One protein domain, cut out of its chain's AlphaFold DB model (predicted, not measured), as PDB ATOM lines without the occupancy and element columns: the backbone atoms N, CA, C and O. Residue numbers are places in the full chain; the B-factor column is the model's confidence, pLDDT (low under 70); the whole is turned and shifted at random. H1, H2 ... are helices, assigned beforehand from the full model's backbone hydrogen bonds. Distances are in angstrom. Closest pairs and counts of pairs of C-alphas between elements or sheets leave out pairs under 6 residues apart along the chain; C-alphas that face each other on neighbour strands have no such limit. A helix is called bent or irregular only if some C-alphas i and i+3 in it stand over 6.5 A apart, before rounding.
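This is residues 122 to 162 and 171 to 245 of the 245 residues of the protein "DUF1311 domain-containing protein" of Caulobacter sp. 602-2 (UniProt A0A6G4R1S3). Three long helices make an elongated up-and-down bundle, each running against the one before it in the chain. H3 packs on both H1 and H2, while H1 and H2 meet only near the cut; after H3 a tail with no named element, residues 229 to 245, turns and folds back, residues 231 to 236 sticking out. The 116 printed residues have three named helices, in the order H1, H2, H3, and no named strand: the class is all helix. The whole is loose, with a radius of gyration of the C-alphas of 16.8 A, and spans 52 by 28 by 19 A.

H1, residues 128 to 162, touches H2, residues 171 to 198, with its residues 154 to 161 alone. Their closest C-alphas, of Leu 161 and Lys 171, are 6.6 A apart, and they run opposite ways at a shallow tilt of 14 degrees. H2 and H3, residues 205 to 228, form a helical hairpin at a shallow tilt of 21 degrees; H2 touches H3 with residues 188 to 198 alone, the closest C-alphas being those of Tyr 196 and Tyr 209, 5.1 A apart. H3 touches H1 with 32 pairs of C-alphas within 8 A, the same way at a shallow tilt of 16 degrees; the closest, of Leu 146 and Thr 221, are 5.0 A apart. In H1 and H3 every O i to N i+4 pair is within hydrogen-bond range; in H2, 23 of 24 are.

H1 begins at C-alpha 128 (153.127, 211.264, 169.170) and is 50.8 A long. H2 is 42.0 A long and only just irregular: C-alphas 171 and 174 are 6.7 A apart. H3 is 34.1 A long and ends at C-alpha 228 (170.207, 195.060, 138.250).

The two C-alphas farthest apart, of Ser 162 and Gly 201, are 53.7 A apart. Residues 163 to 170 are not printed; the gap across this cut, from C-alpha 162 to C-alpha 171, is 9.6 A. The link from H2 to H3 is short. The mean pLDDT of the printed part is 91.6, and residues 171, 244 and 245 are under 70.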
ATOM      1  N   CYS A 122     160.583 217.135 162.598       79.94
ATOM      2  CA  CYS A 122     161.116 216.215 163.601       79.94
ATOM      3  C   CYS A 122     161.987 216.889 164.643       79.94
ATOM      4  O   CYS A 122     161.968 216.502 165.808       79.94
ATOM      5  N   LEU A 123     162.655 217.975 164.263       74.44
ATOM      6  CA  LEU A 123     163.381 218.837 165.194       74.44
ATOM      7  C   LEU A 123     162.442 219.548 166.184       74.44
ATOM      8  O   LEU A 123     162.881 219.993 167.241       74.44
ATOM      9  N   SER A 124     161.152 219.638 165.852       76.94
ATOM     10  CA  SER A 124     160.098 220.213 166.691       76.94
ATOM     11  C   SER A 124     159.126 219.178 167.266       76.94
ATOM     12  O   SER A 124     158.070 219.573 167.759       76.94
ATOM     13  N   ALA A 125     159.418 217.876 167.168       76.75
ATOM     14  CA  ALA A 125     158.467 216.840 167.560       76.75
ATOM     15  C   ALA A 125     158.150 216.914 169.066       76.75
ATOM     16  O   ALA A 125     158.973 216.560 169.909       76.75
ATOM     17  N   GLY A 126     156.941 217.380 169.398       82.19
ATOM     18  CA  GLY A 126     156.452 217.509 170.775       82.19
ATOM     19  C   GLY A 126     155.343 216.515 171.121       82.19
ATOM     20  O   GLY A 126     154.991 216.360 172.290       82.19
ATOM     21  N   SER A 127     154.785 215.832 170.118       88.25
ATOM     22  CA  SER A 127     153.674 214.897 170.271       88.25
ATOM     23  C   SER A 127     153.910 213.574 169.538       88.25
ATOM     24  O   SER A 127     154.698 213.478 168.598       88.25
ATOM     25  N   THR A 128     153.157 212.535 169.915       88.31
ATOM     26  CA  THR A 128     153.127 211.264 169.170       88.31
ATOM     27  C   THR A 128     152.698 211.461 167.711       88.31
ATOM     28  O   THR A 128     153.140 210.721 166.838       88.31
ATOM     29  N   MET A 129     151.847 212.454 167.428       85.94
ATOM     30  CA  MET A 129     151.433 212.764 166.058       85.94
ATOM     31  C   MET A 129     152.606 213.288 165.229       85.94
ATOM     32  O   MET A 129     152.784 212.830 164.103       85.94
ATOM     33  N   ASP A 130     153.441 214.157 165.805       89.06
ATOM     34  CA  ASP A 130     154.633 214.687 165.130       89.06
ATOM     35  C   ASP A 130     155.652 213.577 164.866       89.06
ATOM     36  O   ASP A 130     156.164 213.457 163.757       89.06
ATOM     37  N   VAL A 131     155.880 212.693 165.845       89.62
ATOM     38  CA  VAL A 131     156.776 211.534 165.683       89.62
ATOM     39  C   VAL A 131     156.287 210.597 164.571       89.62
ATOM     40  O   VAL A 131     157.088 210.097 163.781       89.62
ATOM     41  N   ASN A 132     154.977 210.369 164.462       91.19
ATOM     42  CA  ASN A 132     154.420 209.562 163.374       91.19
ATOM     43  C   ASN A 132     154.560 210.265 162.015       91.19
ATOM     44  O   ASN A 132     154.938 209.628 161.035       91.19
ATOM     45  N   ALA A 133     154.301 211.575 161.953       90.06
ATOM     46  CA  ALA A 133     154.484 212.366 160.736       90.06
ATOM     47  C   ALA A 133     155.949 212.359 160.265       90.06
ATOM     48  O   ALA A 133     156.218 212.272 159.065       90.06
ATOM     49  N   CYS A 134     156.889 212.375 161.210       90.62
ATOM     50  CA  CYS A 134     158.315 212.199 160.966       90.62
ATOM     51  C   CYS A 134     158.657 210.853 160.356       90.62
ATOM     52  O   CYS A 134     159.285 210.810 159.297       90.62
ATOM     53  N   GLY A 135     158.200 209.766 160.981       92.25
ATOM     54  CA  GLY A 135     158.374 208.422 160.439       92.25
ATOM     55  C   GLY A 135     157.877 208.331 158.994       92.25
ATOM     56  O   GLY A 135     158.606 207.852 158.130       92.25
ATOM     57  N   ALA A 136     156.705 208.901 158.706       93.25
ATOM     58  CA  ALA A 136     156.139 208.919 157.360       93.25
ATOM     59  C   ALA A 136     156.946 209.762 156.352       93.25
ATOM     60  O   ALA A 136     156.975 209.439 155.164       93.25
ATOM     61  N   GLU A 137     157.594 210.862 156.756       91.69
ATOM     62  CA  GLU A 137     158.512 211.597 155.865       91.69
ATOM     63  C   GLU A 137     159.776 210.785 155.565       91.69
ATOM     64  O   GLU A 137     160.202 210.730 154.411       91.69
ATOM     65  N   TYR A 138     160.345 210.109 156.562       91.19
ATOM     66  CA  TYR A 138     161.489 209.226 156.353       91.19
ATOM     67  C   TYR A 138     161.173 208.045 155.437       91.19
ATOM     68  O   TYR A 138     161.926 207.782 154.499       91.19
ATOM     69  N   SER A 139     160.026 207.394 155.632       94.50
ATOM     70  CA  SER A 139     159.518 206.359 154.728       94.50
ATOM     71  C   SER A 139     159.382 206.882 153.296       94.50
ATOM     72  O   SER A 139     159.873 206.256 152.360       94.50
ATOM     73  N   ARG A 140     158.829 208.091 153.117       93.31
ATOM     74  CA  ARG A 140     158.729 208.735 151.797       93.31
ATOM     75  C   ARG A 140     160.092 209.063 151.182       93.31
ATOM     76  O   ARG A 140     160.217 209.031 149.960       93.31
ATOM     77  N   ARG A 141     161.111 209.400 151.977       90.94
ATOM     78  CA  ARG A 141     162.492 209.581 151.483       90.94
ATOM     79  C   ARG A 141     163.077 208.258 150.989       90.94
ATOM     80  O   ARG A 141     163.640 208.241 149.899       90.94
ATOM     81  N   ALA A 142     162.887 207.175 151.743       93.19
ATOM     82  CA  ALA A 142     163.307 205.836 151.335       93.19
ATOM     83  C   ALA A 142     162.598 205.384 150.045       93.19
ATOM     84  O   ALA A 142     163.251 204.853 149.151       93.19
ATOM     85  N   ASP A 143     161.299 205.670 149.900       96.56
ATOM     86  CA  ASP A 143     160.540 205.392 148.671       96.56
ATOM     87  C   ASP A 143     161.102 206.156 147.467       96.56
ATOM     88  O   ASP A 143     161.397 205.556 146.437       96.56
ATOM     89  N   ARG A 144     161.350 207.468 147.608       95.25
ATOM     90  CA  ARG A 144     161.968 208.272 146.537       95.25
ATOM     91  C   ARG A 144     163.361 207.775 146.161       95.25
ATOM     92  O   ARG A 144     163.815 208.017 145.041       95.25
ATOM     93  N   GLU A 145     164.099 207.198 147.103       93.88
ATOM     94  CA  GLU A 145     165.384 206.568 146.813       93.88
ATOM     95  C   GLU A 145     165.176 205.270 146.031       93.88
ATOM     96  O   GLU A 145     165.726 205.152 144.941       93.88
ATOM     97  N   LEU A 146     164.309 204.364 146.491       96.75
ATOM     98  CA  LEU A 146     163.962 203.147 145.753       96.75
ATOM     99  C   LEU A 146     163.503 203.453 144.318       96.75
ATOM    100  O   LEU A 146     164.014 202.849 143.377       96.75
ATOM    101  N   ASP A 147     162.620 204.433 144.125       97.31
ATOM    102  CA  ASP A 147     162.107 204.824 142.807       97.31
ATOM    103  C   ASP A 147     163.220 205.230 141.831       97.31
ATOM    104  O   ASP A 147     163.162 204.895 140.646       97.31
ATOM    105  N   ARG A 148     164.273 205.901 142.316       94.81
ATOM    106  CA  ARG A 148     165.441 206.247 141.491       94.81
ATOM    107  C   ARG A 148     166.210 205.013 141.038       94.81
ATOM    108  O   ARG A 148     166.607 204.952 139.878       94.81
ATOM    109  N   TYR A 149     166.393 204.034 141.920       96.44
ATOM    110  CA  TYR A 149     167.079 202.785 141.578       96.44
ATOM    111  C   TYR A 149     166.232 201.921 140.644       96.44
ATOM    112  O   TYR A 149     166.758 201.363 139.687       96.44
ATOM    113  N   LEU A 150     164.912 201.870 140.850       97.62
ATOM    114  CA  LEU A 150     163.998 201.202 139.925       97.62
ATOM    115  C   LEU A 150     164.019 201.864 138.540       97.62
ATOM    116  O   LEU A 150     164.046 201.167 137.529       97.62
ATOM    117  N   ALA A 151     164.027 203.197 138.471       95.56
ATOM    118  CA  ALA A 151     164.127 203.922 137.207       95.56
ATOM    119  C   ALA A 151     165.461 203.653 136.493       95.56
ATOM    120  O   ALA A 151     165.462 203.401 135.289       95.56
ATOM    121  N   ALA A 152     166.577 203.651 137.230       94.00
ATOM    122  CA  ALA A 152     167.888 203.307 136.686       94.00
ATOM    123  C   ALA A 152     167.925 201.864 136.154       94.00
ATOM    124  O   ALA A 152     168.391 201.641 135.041       94.00
ATOM    125  N   ALA A 153     167.364 200.905 136.896       95.00
ATOM    126  CA  ALA A 153     167.334 199.498 136.492       95.00
ATOM    127  C   ALA A 153     166.507 199.298 135.214       95.00
ATOM    128  O   ALA A 153     166.946 198.628 134.284       95.00
ATOM    129  N   ARG A 154     165.341 199.949 135.117       93.94
ATOM    130  CA  ARG A 154     164.523 199.925 133.892       93.94
ATOM    131  C   ARG A 154     165.237 200.576 132.712       93.94
ATOM    132  O   ARG A 154     165.139 200.078 131.593       93.94
ATOM    133  N   LYS A 155     165.951 201.683 132.936       91.31
ATOM    134  CA  LYS A 155     166.753 202.315 131.885       91.31
ATOM    135  C   LYS A 155     167.821 201.342 131.372       91.31
ATOM    136  O   LYS A 155     167.856 201.112 130.169       91.31
ATOM    137  N   ASN A 156     168.585 200.718 132.272       89.00
ATOM    138  CA  ASN A 156     169.603 199.728 131.911       89.00
ATOM    139  C   ASN A 156     169.011 198.565 131.102       89.00
ATOM    140  O   ASN A 156     169.449 198.294 129.990       89.00
ATOM    141  N   LEU A 157     167.929 197.956 131.598       89.38
ATOM    142  CA  LEU A 157     167.240 196.875 130.887       89.38
ATOM    143  C   LEU A 157     166.748 197.304 129.503       89.38
ATOM    144  O   LEU A 157     166.784 196.521 128.562       89.38
ATOM    145  N   THR A 158     166.278 198.541 129.351       88.31
ATOM    146  CA  THR A 158     165.848 199.047 128.041       88.31
ATOM    147  C   THR A 158     167.028 199.149 127.073       88.31
ATOM    148  O   THR A 158     166.885 198.794 125.904       88.31
ATOM    149  N   GLU A 159     168.185 199.616 127.543       84.06
ATOM    150  CA  GLU A 159     169.409 199.730 126.742       84.06
ATOM    151  C   GLU A 159     169.951 198.344 126.353       84.06
ATOM    152  O   GLU A 159     170.208 198.104 125.174       84.06
ATOM    153  N   GLU A 160     169.998 197.390 127.288       80.75
ATOM    154  CA  GLU A 160     170.389 195.996 127.020       80.75
ATOM    155  C   GLU A 160     169.451 195.306 126.015       80.75
ATOM    156  O   GLU A 160     169.905 194.674 125.059       80.75
ATOM    157  N   LEU A 161     168.131 195.464 126.179       81.31
ATOM    158  CA  LEU A 161     167.119 194.825 125.327       81.31
ATOM    159  C   LEU A 161     166.957 195.477 123.945       81.31
ATOM    160  O   LEU A 161     166.280 194.910 123.083       81.31
ATOM    161  N   SER A 162     167.533 196.661 123.727       79.25
ATOM    162  CA  SER A 162     167.521 197.359 122.430       79.25
ATOM    163  C   SER A 162     168.880 197.378 121.727       79.25
ATOM    164  O   SER A 162     168.960 197.839 120.587       79.25
ATOM    165  N   LYS A 171     163.586 189.423 126.728       67.75
ATOM    166  CA  LYS A 171     162.466 190.382 126.643       67.75
ATOM    167  C   LYS A 171     161.465 190.277 127.798       67.75
ATOM    168  O   LYS A 171     160.763 191.254 128.065       67.75
ATOM    169  N   SER A 172     161.382 189.134 128.486       82.56
ATOM    170  CA  SER A 172     160.540 189.000 129.681       82.56
ATOM    171  C   SER A 172     161.152 189.644 130.927       82.56
ATOM    172  O   SER A 172     160.398 189.957 131.846       82.56
ATOM    173  N   ALA A 173     162.461 189.927 130.950       88.31
ATOM    174  CA  ALA A 173     163.166 190.418 132.134       88.31
ATOM    175  C   ALA A 173     162.560 191.714 132.690       88.31
ATOM    176  O   ALA A 173     162.364 191.827 133.897       88.31
ATOM    177  N   MET A 174     162.173 192.663 131.826       90.44
ATOM    178  CA  MET A 174     161.480 193.888 132.256       90.44
ATOM    179  C   MET A 174     160.132 193.577 132.926       90.44
ATOM    180  O   MET A 174     159.817 194.106 133.990       90.44
ATOM    181  N   ALA A 175     159.334 192.696 132.316       91.06
ATOM    182  CA  ALA A 175     158.026 192.323 132.845       91.06
ATOM    183  C   ALA A 175     158.147 191.556 134.173       91.06
ATOM    184  O   ALA A 175     157.361 191.777 135.095       91.06
ATOM    185  N   GLU A 176     159.147 190.683 134.291       93.81
ATOM    186  CA  GLU A 176     159.462 189.935 135.506       93.81
ATOM    187  C   GLU A 176     159.990 190.849 136.615       93.81
ATOM    188  O   GLU A 176     159.562 190.723 137.764       93.81
ATOM    189  N   PHE A 177     160.849 191.816 136.279       95.25
ATOM    190  CA  PHE A 177     161.321 192.848 137.199       95.25
ATOM    191  C   PHE A 177     160.154 193.646 137.793       95.25
ATOM    192  O   PHE A 177     160.038 193.765 139.019       95.25
ATOM    193  N   ASP A 178     159.243 194.131 136.946       95.38
ATOM    194  CA  ASP A 178     158.064 194.881 137.384       95.38
ATOM    195  C   ASP A 178     157.090 194.011 138.196       95.38
ATOM    196  O   ASP A 178     156.544 194.457 139.212       95.38
ATOM    197  N   ALA A 179     156.901 192.746 137.810       96.81
ATOM    198  CA  ALA A 179     156.079 191.798 138.562       96.81
ATOM    199  C   ALA A 179     156.672 191.487 139.948       96.81
ATOM    200  O   ALA A 179     155.935 191.442 140.944       96.81
ATOM    201  N   ALA A 180     157.993 191.317 140.033       98.06
ATOM    202  CA  ALA A 180     158.708 191.126 141.289       98.06
ATOM    203  C   ALA A 180     158.579 192.363 142.185       98.06
ATOM    204  O   ALA A 180     158.285 192.230 143.373       98.06
ATOM    205  N   GLN A 181     158.725 193.565 141.619       98.50
ATOM    206  CA  GLN A 181     158.572 194.819 142.353       98.50
ATOM    207  C   GLN A 181     157.151 194.994 142.911       98.50
ATOM    208  O   GLN A 181     156.986 195.250 144.104       98.50
ATOM    209  N   LYS A 182     156.118 194.759 142.097       98.50
ATOM    210  CA  LYS A 182     154.711 194.821 142.529       98.50
ATOM    211  C   LYS A 182     154.390 193.813 143.639       98.50
ATOM    212  O   LYS A 182     153.665 194.113 144.593       98.50
ATOM    213  N   THR A 183     154.918 192.597 143.518       98.69
ATOM    214  CA  THR A 183     154.768 191.564 144.553       98.69
ATOM    215  C   THR A 183     155.463 191.988 145.844       98.69
ATOM    216  O   THR A 183     154.889 191.865 146.928       98.69
ATOM    217  N   TRP A 184     156.663 192.557 145.737       98.62
ATOM    218  CA  TRP A 184     157.407 193.067 146.881       98.62
ATOM    219  C   TRP A 184     156.682 194.223 147.595       98.62
ATOM    220  O   TRP A 184     156.647 194.248 148.823       98.62
ATOM    221  N   GLU A 185     156.026 195.134 146.874       98.50
ATOM    222  CA  GLU A 185     155.223 196.205 147.491       98.50
ATOM    223  C   GLU A 185     154.075 195.644 148.340       98.50
ATOM    224  O   GLU A 185     153.778 196.152 149.427       98.50
ATOM    225  N   SER A 186     153.460 194.555 147.869       98.62
ATOM    226  CA  SER A 186     152.431 193.829 148.619       98.62
ATOM    227  C   SER A 186     153.014 193.167 149.870       98.62
ATOM    228  O   SER A 186     152.417 193.274 150.943       98.62
ATOM    229  N   PHE A 187     154.194 192.547 149.757       98.69
ATOM    230  CA  PHE A 187     154.940 192.007 150.897       98.69
ATOM    231  C   PHE A 187     155.241 193.094 151.937       98.69
ATOM    232  O   PHE A 187     154.860 192.933 153.092       98.69
ATOM    233  N   ARG A 188     155.834 194.226 151.534       98.50
ATOM    234  CA  ARG A 188     156.160 195.341 152.437       98.50
ATOM    235  C   ARG A 188     154.926 195.816 153.198       98.50
ATOM    236  O   ARG A 188     154.969 195.975 154.415       98.50
ATOM    237  N   LYS A 189     153.806 196.006 152.495       98.31
ATOM    238  CA  LYS A 189     152.544 196.410 153.124       98.31
ATOM    239  C   LYS A 189     152.076 195.384 154.159       98.31
ATOM    240  O   LYS A 189     151.672 195.778 155.254       98.31
ATOM    241  N   ALA A 190     152.095 194.098 153.815       98.75
ATOM    242  CA  ALA A 190     151.662 193.027 154.709       98.75
ATOM    243  C   ALA A 190     152.563 192.925 155.951       98.75
ATOM    244  O   ALA A 190     152.055 192.929 157.072       98.75
ATOM    245  N   GLU A 191     153.881 192.929 155.756       98.50
ATOM    246  CA  GLU A 191     154.888 192.843 156.818       98.50
ATOM    247  C   GLU A 191     154.781 194.018 157.798       98.50
ATOM    248  O   GLU A 191     154.686 193.839 159.017       98.50
ATOM    249  N   CYS A 192     154.688 195.245 157.281       98.44
ATOM    250  CA  CYS A 192     154.587 196.415 158.146       98.44
ATOM    251  C   CYS A 192     153.216 196.520 158.820       98.44
ATOM    252  O   CYS A 192     153.139 196.937 159.976       98.44
ATOM    253  N   SER A 193     152.139 196.040 158.188       98.31
ATOM    254  CA  SER A 193     150.830 195.909 158.851       98.31
ATOM    255  C   SER A 193     150.856 194.892 159.997       98.31
ATOM    256  O   SER A 193     150.243 195.130 161.041       98.31
ATOM    257  N   ALA A 194     151.579 193.778 159.845       98.50
ATOM    258  CA  ALA A 194     151.787 192.815 160.925       98.50
ATOM    259  C   ALA A 194     152.590 193.443 162.077       98.50
ATOM    260  O   ALA A 194     152.205 193.311 163.243       98.50
ATOM    261  N   THR A 195     153.632 194.219 161.753       97.94
ATOM    262  CA  THR A 195     154.391 195.007 162.734       97.94
ATOM    263  C   THR A 195     153.480 195.984 163.475       97.94
ATOM    264  O   THR A 195     153.417 195.945 164.698       97.94
ATOM    265  N   TYR A 196     152.689 196.798 162.778       97.44
ATOM    266  CA  TYR A 196     151.705 197.680 163.415       97.44
ATOM    267  C   TYR A 196     150.750 196.911 164.340       97.44
ATOM    268  O   TYR A 196     150.512 197.324 165.478       97.44
ATOM    269  N   SER A 197     150.246 195.764 163.869       97.81
ATOM    270  CA  SER A 197     149.296 194.915 164.595       97.81
ATOM    271  C   SER A 197     149.872 194.414 165.926       97.81
ATOM    272  O   SER A 197     149.197 194.462 166.956       97.81
ATOM    273  N   ARG A 198     151.154 194.021 165.932       97.44
ATOM    274  CA  ARG A 198     151.898 193.607 167.135       97.44
ATOM    275  C   ARG A 198     151.933 194.692 168.216       97.44
ATOM    276  O   ARG A 198     151.948 194.364 169.399       97.44
ATOM    277  N   TYR A 199     151.936 195.965 167.823       95.75
ATOM    278  CA  TYR A 199     152.043 197.109 168.734       95.75
ATOM    279  C   TYR A 199     150.714 197.853 168.965       95.75
ATOM    280  O   TYR A 199     150.728 198.927 169.564       95.75
ATOM    281  N   MET A 200     149.555 197.313 168.552       92.06
ATOM    282  CA  MET A 200     148.276 198.056 168.583       92.06
ATOM    283  C   MET A 200     147.855 198.592 169.953       92.06
ATOM    284  O   MET A 200     147.175 199.614 170.009       92.06
ATOM    285  N   GLY A 201     148.267 197.948 171.047       90.12
ATOM    286  CA  GLY A 201     147.956 198.401 172.405       90.12
ATOM    287  C   GLY A 201     148.712 199.661 172.852       90.12
ATOM    288  O   GLY A 201     148.406 200.197 173.913       90.12
ATOM    289  N   GLY A 202     149.695 200.132 172.077       93.00
ATOM    290  CA  GLY A 202     150.560 201.255 172.438       93.00
ATOM    291  C   GLY A 202     150.528 202.420 171.446       93.00
ATOM    292  O   GLY A 202     150.041 202.325 170.316       93.00
ATOM    293  N   THR A 203     151.096 203.549 171.868       90.75
ATOM    294  CA  THR A 203     151.262 204.757 171.042       90.75
ATOM    295  C   THR A 203     152.424 204.657 170.049       90.75
ATOM    296  O   THR A 203     152.418 205.374 169.055       90.75
ATOM    297  N   ILE A 204     153.360 203.721 170.248       92.06
ATOM    298  CA  ILE A 204     154.533 203.505 169.376       92.06
ATOM    299  C   ILE A 204     154.208 202.790 168.051       92.06
ATOM    300  O   ILE A 204     155.050 202.717 167.163       92.06
ATOM    301  N   ARG A 205     152.990 202.257 167.875       94.94
ATOM    302  CA  ARG A 205     152.600 201.463 166.690       94.94
ATOM    303  C   ARG A 205     152.871 202.148 165.347       94.94
ATOM    304  O   ARG A 205     153.258 201.470 164.402       94.94
ATOM    305  N   GLY A 206     152.697 203.471 165.278       93.75
ATOM    306  CA  GLY A 206     153.004 204.261 164.083       93.75
ATOM    307  C   GLY A 206     154.503 204.263 163.805       93.75
ATOM    308  O   GLY A 206     154.925 203.834 162.740       93.75
ATOM    309  N   SER A 207     155.317 204.612 164.802       93.38
ATOM    310  CA  SER A 207     156.779 204.554 164.709       93.38
ATOM    311  C   SER A 207     157.301 203.165 164.323       93.38
ATOM    312  O   SER A 207     158.215 203.066 163.512       93.38
ATOM    313  N   MET A 208     156.703 202.089 164.848       95.56
ATOM    314  CA  MET A 208     157.092 200.719 164.486       95.56
ATOM    315  C   MET A 208     156.721 200.364 163.041       95.56
ATOM    316  O   MET A 208     157.505 199.709 162.358       95.56
ATOM    317  N   TYR A 209     155.550 200.799 162.561       96.88
ATOM    318  CA  TYR A 209     155.149 200.632 161.160       96.88
ATOM    319  C   TYR A 209     156.099 201.370 160.214       96.88
ATOM    320  O   TYR A 209     156.593 200.778 159.257       96.88
ATOM    321  N   GLU A 210     156.392 202.638 160.508       96.69
ATOM    322  CA  GLU A 210     157.269 203.462 159.674       96.69
ATOM    323  C   GLU A 210     158.719 202.962 159.704       96.69
ATOM    324  O   GLU A 210     159.385 202.946 158.674       96.69
ATOM    325  N   GLY A 211     159.199 202.478 160.855       95.00
ATOM    326  CA  GLY A 211     160.503 201.821 160.954       95.00
ATOM    327  C   GLY A 211     160.586 200.572 160.073       95.00
ATOM    328  O   GLY A 211     161.519 200.438 159.289       95.00
ATOM    329  N   CYS A 212     159.575 199.695 160.122       98.06
ATOM    330  CA  CYS A 212     159.491 198.552 159.206       98.06
ATOM    331  C   CYS A 212     159.538 198.994 157.739       98.06
ATOM    332  O   CYS A 212     160.280 198.420 156.941       98.06
ATOM    333  N   TRP A 213     158.762 200.023 157.384       97.94
ATOM    334  CA  TRP A 213     158.681 200.496 156.007       97.94
ATOM    335  C   TRP A 213     160.044 200.952 155.499       97.94
ATOM    336  O   TRP A 213     160.452 200.553 154.409       97.94
ATOM    337  N   GLN A 214     160.762 201.739 156.298       95.12
ATOM    338  CA  GLN A 214     162.103 202.212 155.972       95.12
ATOM    339  C   GLN A 214     163.077 201.051 155.772       95.12
ATOM    340  O   GLN A 214     163.689 200.963 154.710       95.12
ATOM    341  N   GLU A 215     163.183 200.138 156.738       95.81
ATOM    342  CA  GLU A 215     164.147 199.032 156.693       95.81
ATOM    343  C   GLU A 215     163.907 198.099 155.504       95.81
ATOM    344  O   GLU A 215     164.825 197.792 154.740       95.81
ATOM    345  N   VAL A 216     162.650 197.705 155.282       97.56
ATOM    346  CA  VAL A 216     162.286 196.843 154.151       97.56
ATOM    347  C   VAL A 216     162.563 197.551 152.821       97.56
ATOM    348  O   VAL A 216     163.062 196.924 151.885       97.56
ATOM    349  N   THR A 217     162.293 198.857 152.734       97.69
ATOM    350  CA  THR A 217     162.534 199.658 151.521       97.69
ATOM    351  C   THR A 217     164.023 199.812 151.230       97.69
ATOM    352  O   THR A 217     164.438 199.540 150.107       97.69
ATOM    353  N   LYS A 218     164.848 200.143 152.229       95.12
ATOM    354  CA  LYS A 218     166.312 200.222 152.083       95.12
ATOM    355  C   LYS A 218     166.906 198.887 151.634       95.12
ATOM    356  O   LYS A 218     167.711 198.850 150.702       95.12
ATOM    357  N   ALA A 219     166.464 197.782 152.240       96.81
ATOM    358  CA  ALA A 219     166.898 196.441 151.854       96.81
ATOM    359  C   ALA A 219     166.540 196.127 150.394       96.81
ATOM    360  O   ALA A 219     167.354 195.567 149.658       96.81
ATOM    361  N   ARG A 220     165.347 196.528 149.940       97.88
ATOM    362  CA  ARG A 220     164.952 196.373 148.538       97.88
ATOM    363  C   ARG A 220     165.781 197.234 147.599       97.88
ATOM    364  O   ARG A 220     166.187 196.724 146.561       97.88
ATOM    365  N   THR A 221     166.058 198.487 147.950       97.31
ATOM    366  CA  THR A 221     166.933 199.361 147.155       97.31
ATOM    367  C   THR A 221     168.303 198.715 146.961       97.31
ATOM    368  O   THR A 221     168.801 198.667 145.838       97.31
ATOM    369  N   HIS A 222     168.881 198.135 148.020       95.81
ATOM    370  CA  HIS A 222     170.151 197.405 147.930       95.81
ATOM    371  C   HIS A 222     170.059 196.153 147.051       95.81
ATOM    372  O   HIS A 222     170.931 195.940 146.217       95.81
ATOM    373  N   GLN A 223     168.978 195.372 147.148       96.56
ATOM    374  CA  GLN A 223     168.756 194.226 146.255       96.56
ATOM    375  C   GLN A 223     168.605 194.635 144.785       96.56
ATOM    376  O   GLN A 223     169.117 193.947 143.904       96.56
ATOM    377  N   VAL A 224     167.896 195.733 144.505       97.12
ATOM    378  CA  VAL A 224     167.768 196.265 143.141       97.12
ATOM    379  C   VAL A 224     169.140 196.676 142.618       97.12
ATOM    380  O   VAL A 224     169.502 196.304 141.508       97.12
ATOM    381  N   TRP A 225     169.926 197.374 143.440       95.56
ATOM    382  CA  TRP A 225     171.294 197.750 143.103       95.56
ATOM    383  C   TRP A 225     172.183 196.540 142.800       95.56
ATOM    384  O   TRP A 225     172.801 196.487 141.741       95.56
ATOM    385  N   LEU A 226     172.199 195.552 143.695       94.31
ATOM    386  CA  LEU A 226     173.030 194.357 143.572       94.31
ATOM    387  C   LEU A 226     172.703 193.531 142.324       94.31
ATOM    388  O   LEU A 226     173.611 193.030 141.676       94.31
ATOM    389  N   ASN A 227     171.419 193.381 141.995       93.62
ATOM    390  CA  ASN A 227     170.997 192.437 140.959       93.62
ATOM    391  C   ASN A 227     170.820 193.072 139.575       93.62
ATOM    392  O   ASN A 227     170.824 192.344 138.589       93.62
ATOM    393  N   TRP A 228     170.603 194.390 139.499       93.44
ATOM    394  CA  TRP A 228     170.207 195.060 138.250       93.44
ATOM    395  C   TRP A 228     171.081 196.255 137.875       93.44
ATOM    396  O   TRP A 228     170.893 196.823 136.803       93.44
ATOM    397  N   LEU A 229     171.985 196.682 138.763       93.50
ATOM    398  CA  LEU A 229     172.839 197.860 138.560       93.50
ATOM    399  C   LEU A 229     174.324 197.574 138.824       93.50
ATOM    400  O   LEU A 229     175.135 198.499 138.760       93.50
ATOM    401  N   GLN A 230     174.672 196.321 139.118       90.00
ATOM    402  CA  GLN A 230     176.042 195.822 139.183       90.00
ATOM    403  C   GLN A 230     176.316 194.849 138.043       90.00
ATOM    404  O   GLN A 230     175.409 194.196 137.529       90.00
ATOM    405  N   PHE A 231     177.597 194.711 137.724       85.81
ATOM    406  CA  PHE A 231     178.105 193.730 136.782       85.81
ATOM    407  C   PHE A 231     178.897 192.656 137.534       85.81
ATOM    408  O   PHE A 231     179.447 192.904 138.605       85.81
ATOM    409  N   MET A 232     178.940 191.444 136.981       84.12
ATOM    410  CA  MET A 232     179.671 190.317 137.583       84.12
ATOM    411  C   MET A 232     181.191 190.395 137.365       84.12
ATOM    412  O   MET A 232     181.933 189.581 137.914       84.12
ATOM    413  N   ASP A 233     181.646 191.329 136.535       86.19
ATOM    414  CA  ASP A 233     183.048 191.583 136.234       86.19
ATOM    415  C   ASP A 233     183.558 192.834 136.979       86.19
ATOM    416  O   ASP A 233     183.019 193.237 138.007       86.19
ATOM    417  N   THR A 234     184.649 193.434 136.502       82.31
ATOM    418  CA  THR A 234     185.225 194.649 137.096       82.31
ATOM    419  C   THR A 234     184.543 195.936 136.630       82.31
ATOM    420  O   THR A 234     185.034 197.018 136.950       82.31
ATOM    421  N   THR A 235     183.458 195.850 135.855       84.94
ATOM    422  CA  THR A 235     182.739 197.027 135.365       84.94
ATOM    423  C   THR A 235     182.091 197.757 136.545       84.94
ATOM    424  O   THR A 235     181.372 197.142 137.338       84.94
ATOM    425  N   PRO A 236     182.318 199.073 136.700       85.06
ATOM    426  CA  PRO A 236     181.734 199.822 137.803       85.06
ATOM    427  C   PRO A 236     180.199 199.881 137.727       85.06
ATOM    428  O   PRO A 236     179.635 199.952 136.632       85.06
ATOM    429  N   PRO A 237     179.505 199.911 138.878       89.44
ATOM    430  CA  PRO A 237     178.048 199.883 138.917       89.44
ATOM    431  C   PRO A 237     177.421 201.147 138.327       89.44
ATOM    432  O   PRO A 237     177.984 202.233 138.402       89.44
ATOM    433  N   LEU A 238     176.203 201.031 137.807       89.00
ATOM    434  CA  LEU A 238     175.490 202.148 137.168       89.00
ATOM    435  C   LEU A 238     174.983 203.199 138.166       89.00
ATOM    436  O   LEU A 238     174.737 204.348 137.807       89.00
ATOM    437  N   MET A 239     174.809 202.801 139.424       91.62
ATOM    438  CA  MET A 239     174.386 203.655 140.534       91.62
ATOM    439  C   MET A 239     175.300 203.407 141.739       91.62
ATOM    440  O   MET A 239     175.845 202.307 141.868       91.62
ATOM    441  N   PRO A 240     175.474 204.395 142.636       91.56
ATOM    442  CA  PRO A 240     176.228 204.182 143.867       91.56
ATOM    443  C   PRO A 240     175.571 203.097 144.734       91.56
ATOM    444  O   PRO A 240     174.374 202.853 144.616       91.56
ATOM    445  N   GLU A 241     176.332 202.465 145.633       91.38
ATOM    446  CA  GLU A 241     175.726 201.586 146.644       91.38
ATOM    447  C   GLU A 241     174.789 202.418 147.543       91.38
ATOM    448  O   GLU A 241     175.232 203.430 148.106       91.38
ATOM    449  N   PRO A 242     173.510 202.026 147.709       90.00
ATOM    450  CA  PRO A 242     172.595 202.731 148.596       90.00
ATOM    451  C   PRO A 242     173.039 202.567 150.052       90.00
ATOM    452  O   PRO A 242     173.569 201.528 150.454       90.00
ATOM    453  N   SER A 243     172.810 203.591 150.875       75.88
ATOM    454  CA  SER A 243     173.207 203.543 152.283       75.88
ATOM    455  C   SER A 243     172.448 202.454 153.044       75.88
ATOM    456  O   SER A 243     171.232 202.340 152.903       75.88
ATOM    457  N   ARG A 244     173.141 201.725 153.927       62.22
ATOM    458  CA  ARG A 244     172.537 200.709 154.812       62.22
ATOM    459  C   ARG A 244     172.044 201.248 156.163       62.22
ATOM    460  O   ARG A 244     171.758 200.448 157.044       62.22
ATOM    461  N   GLN A 245     172.062 202.569 156.355       53.31
ATOM    462  CA  GLN A 245     171.602 203.210 157.594       53.31
ATOM    463  C   GLN A 245     170.097 203.128 157.687       53.31
ATOM    464  O   GLN A 245     169.469 203.403 156.648       53.31
TER     465      GLN A 245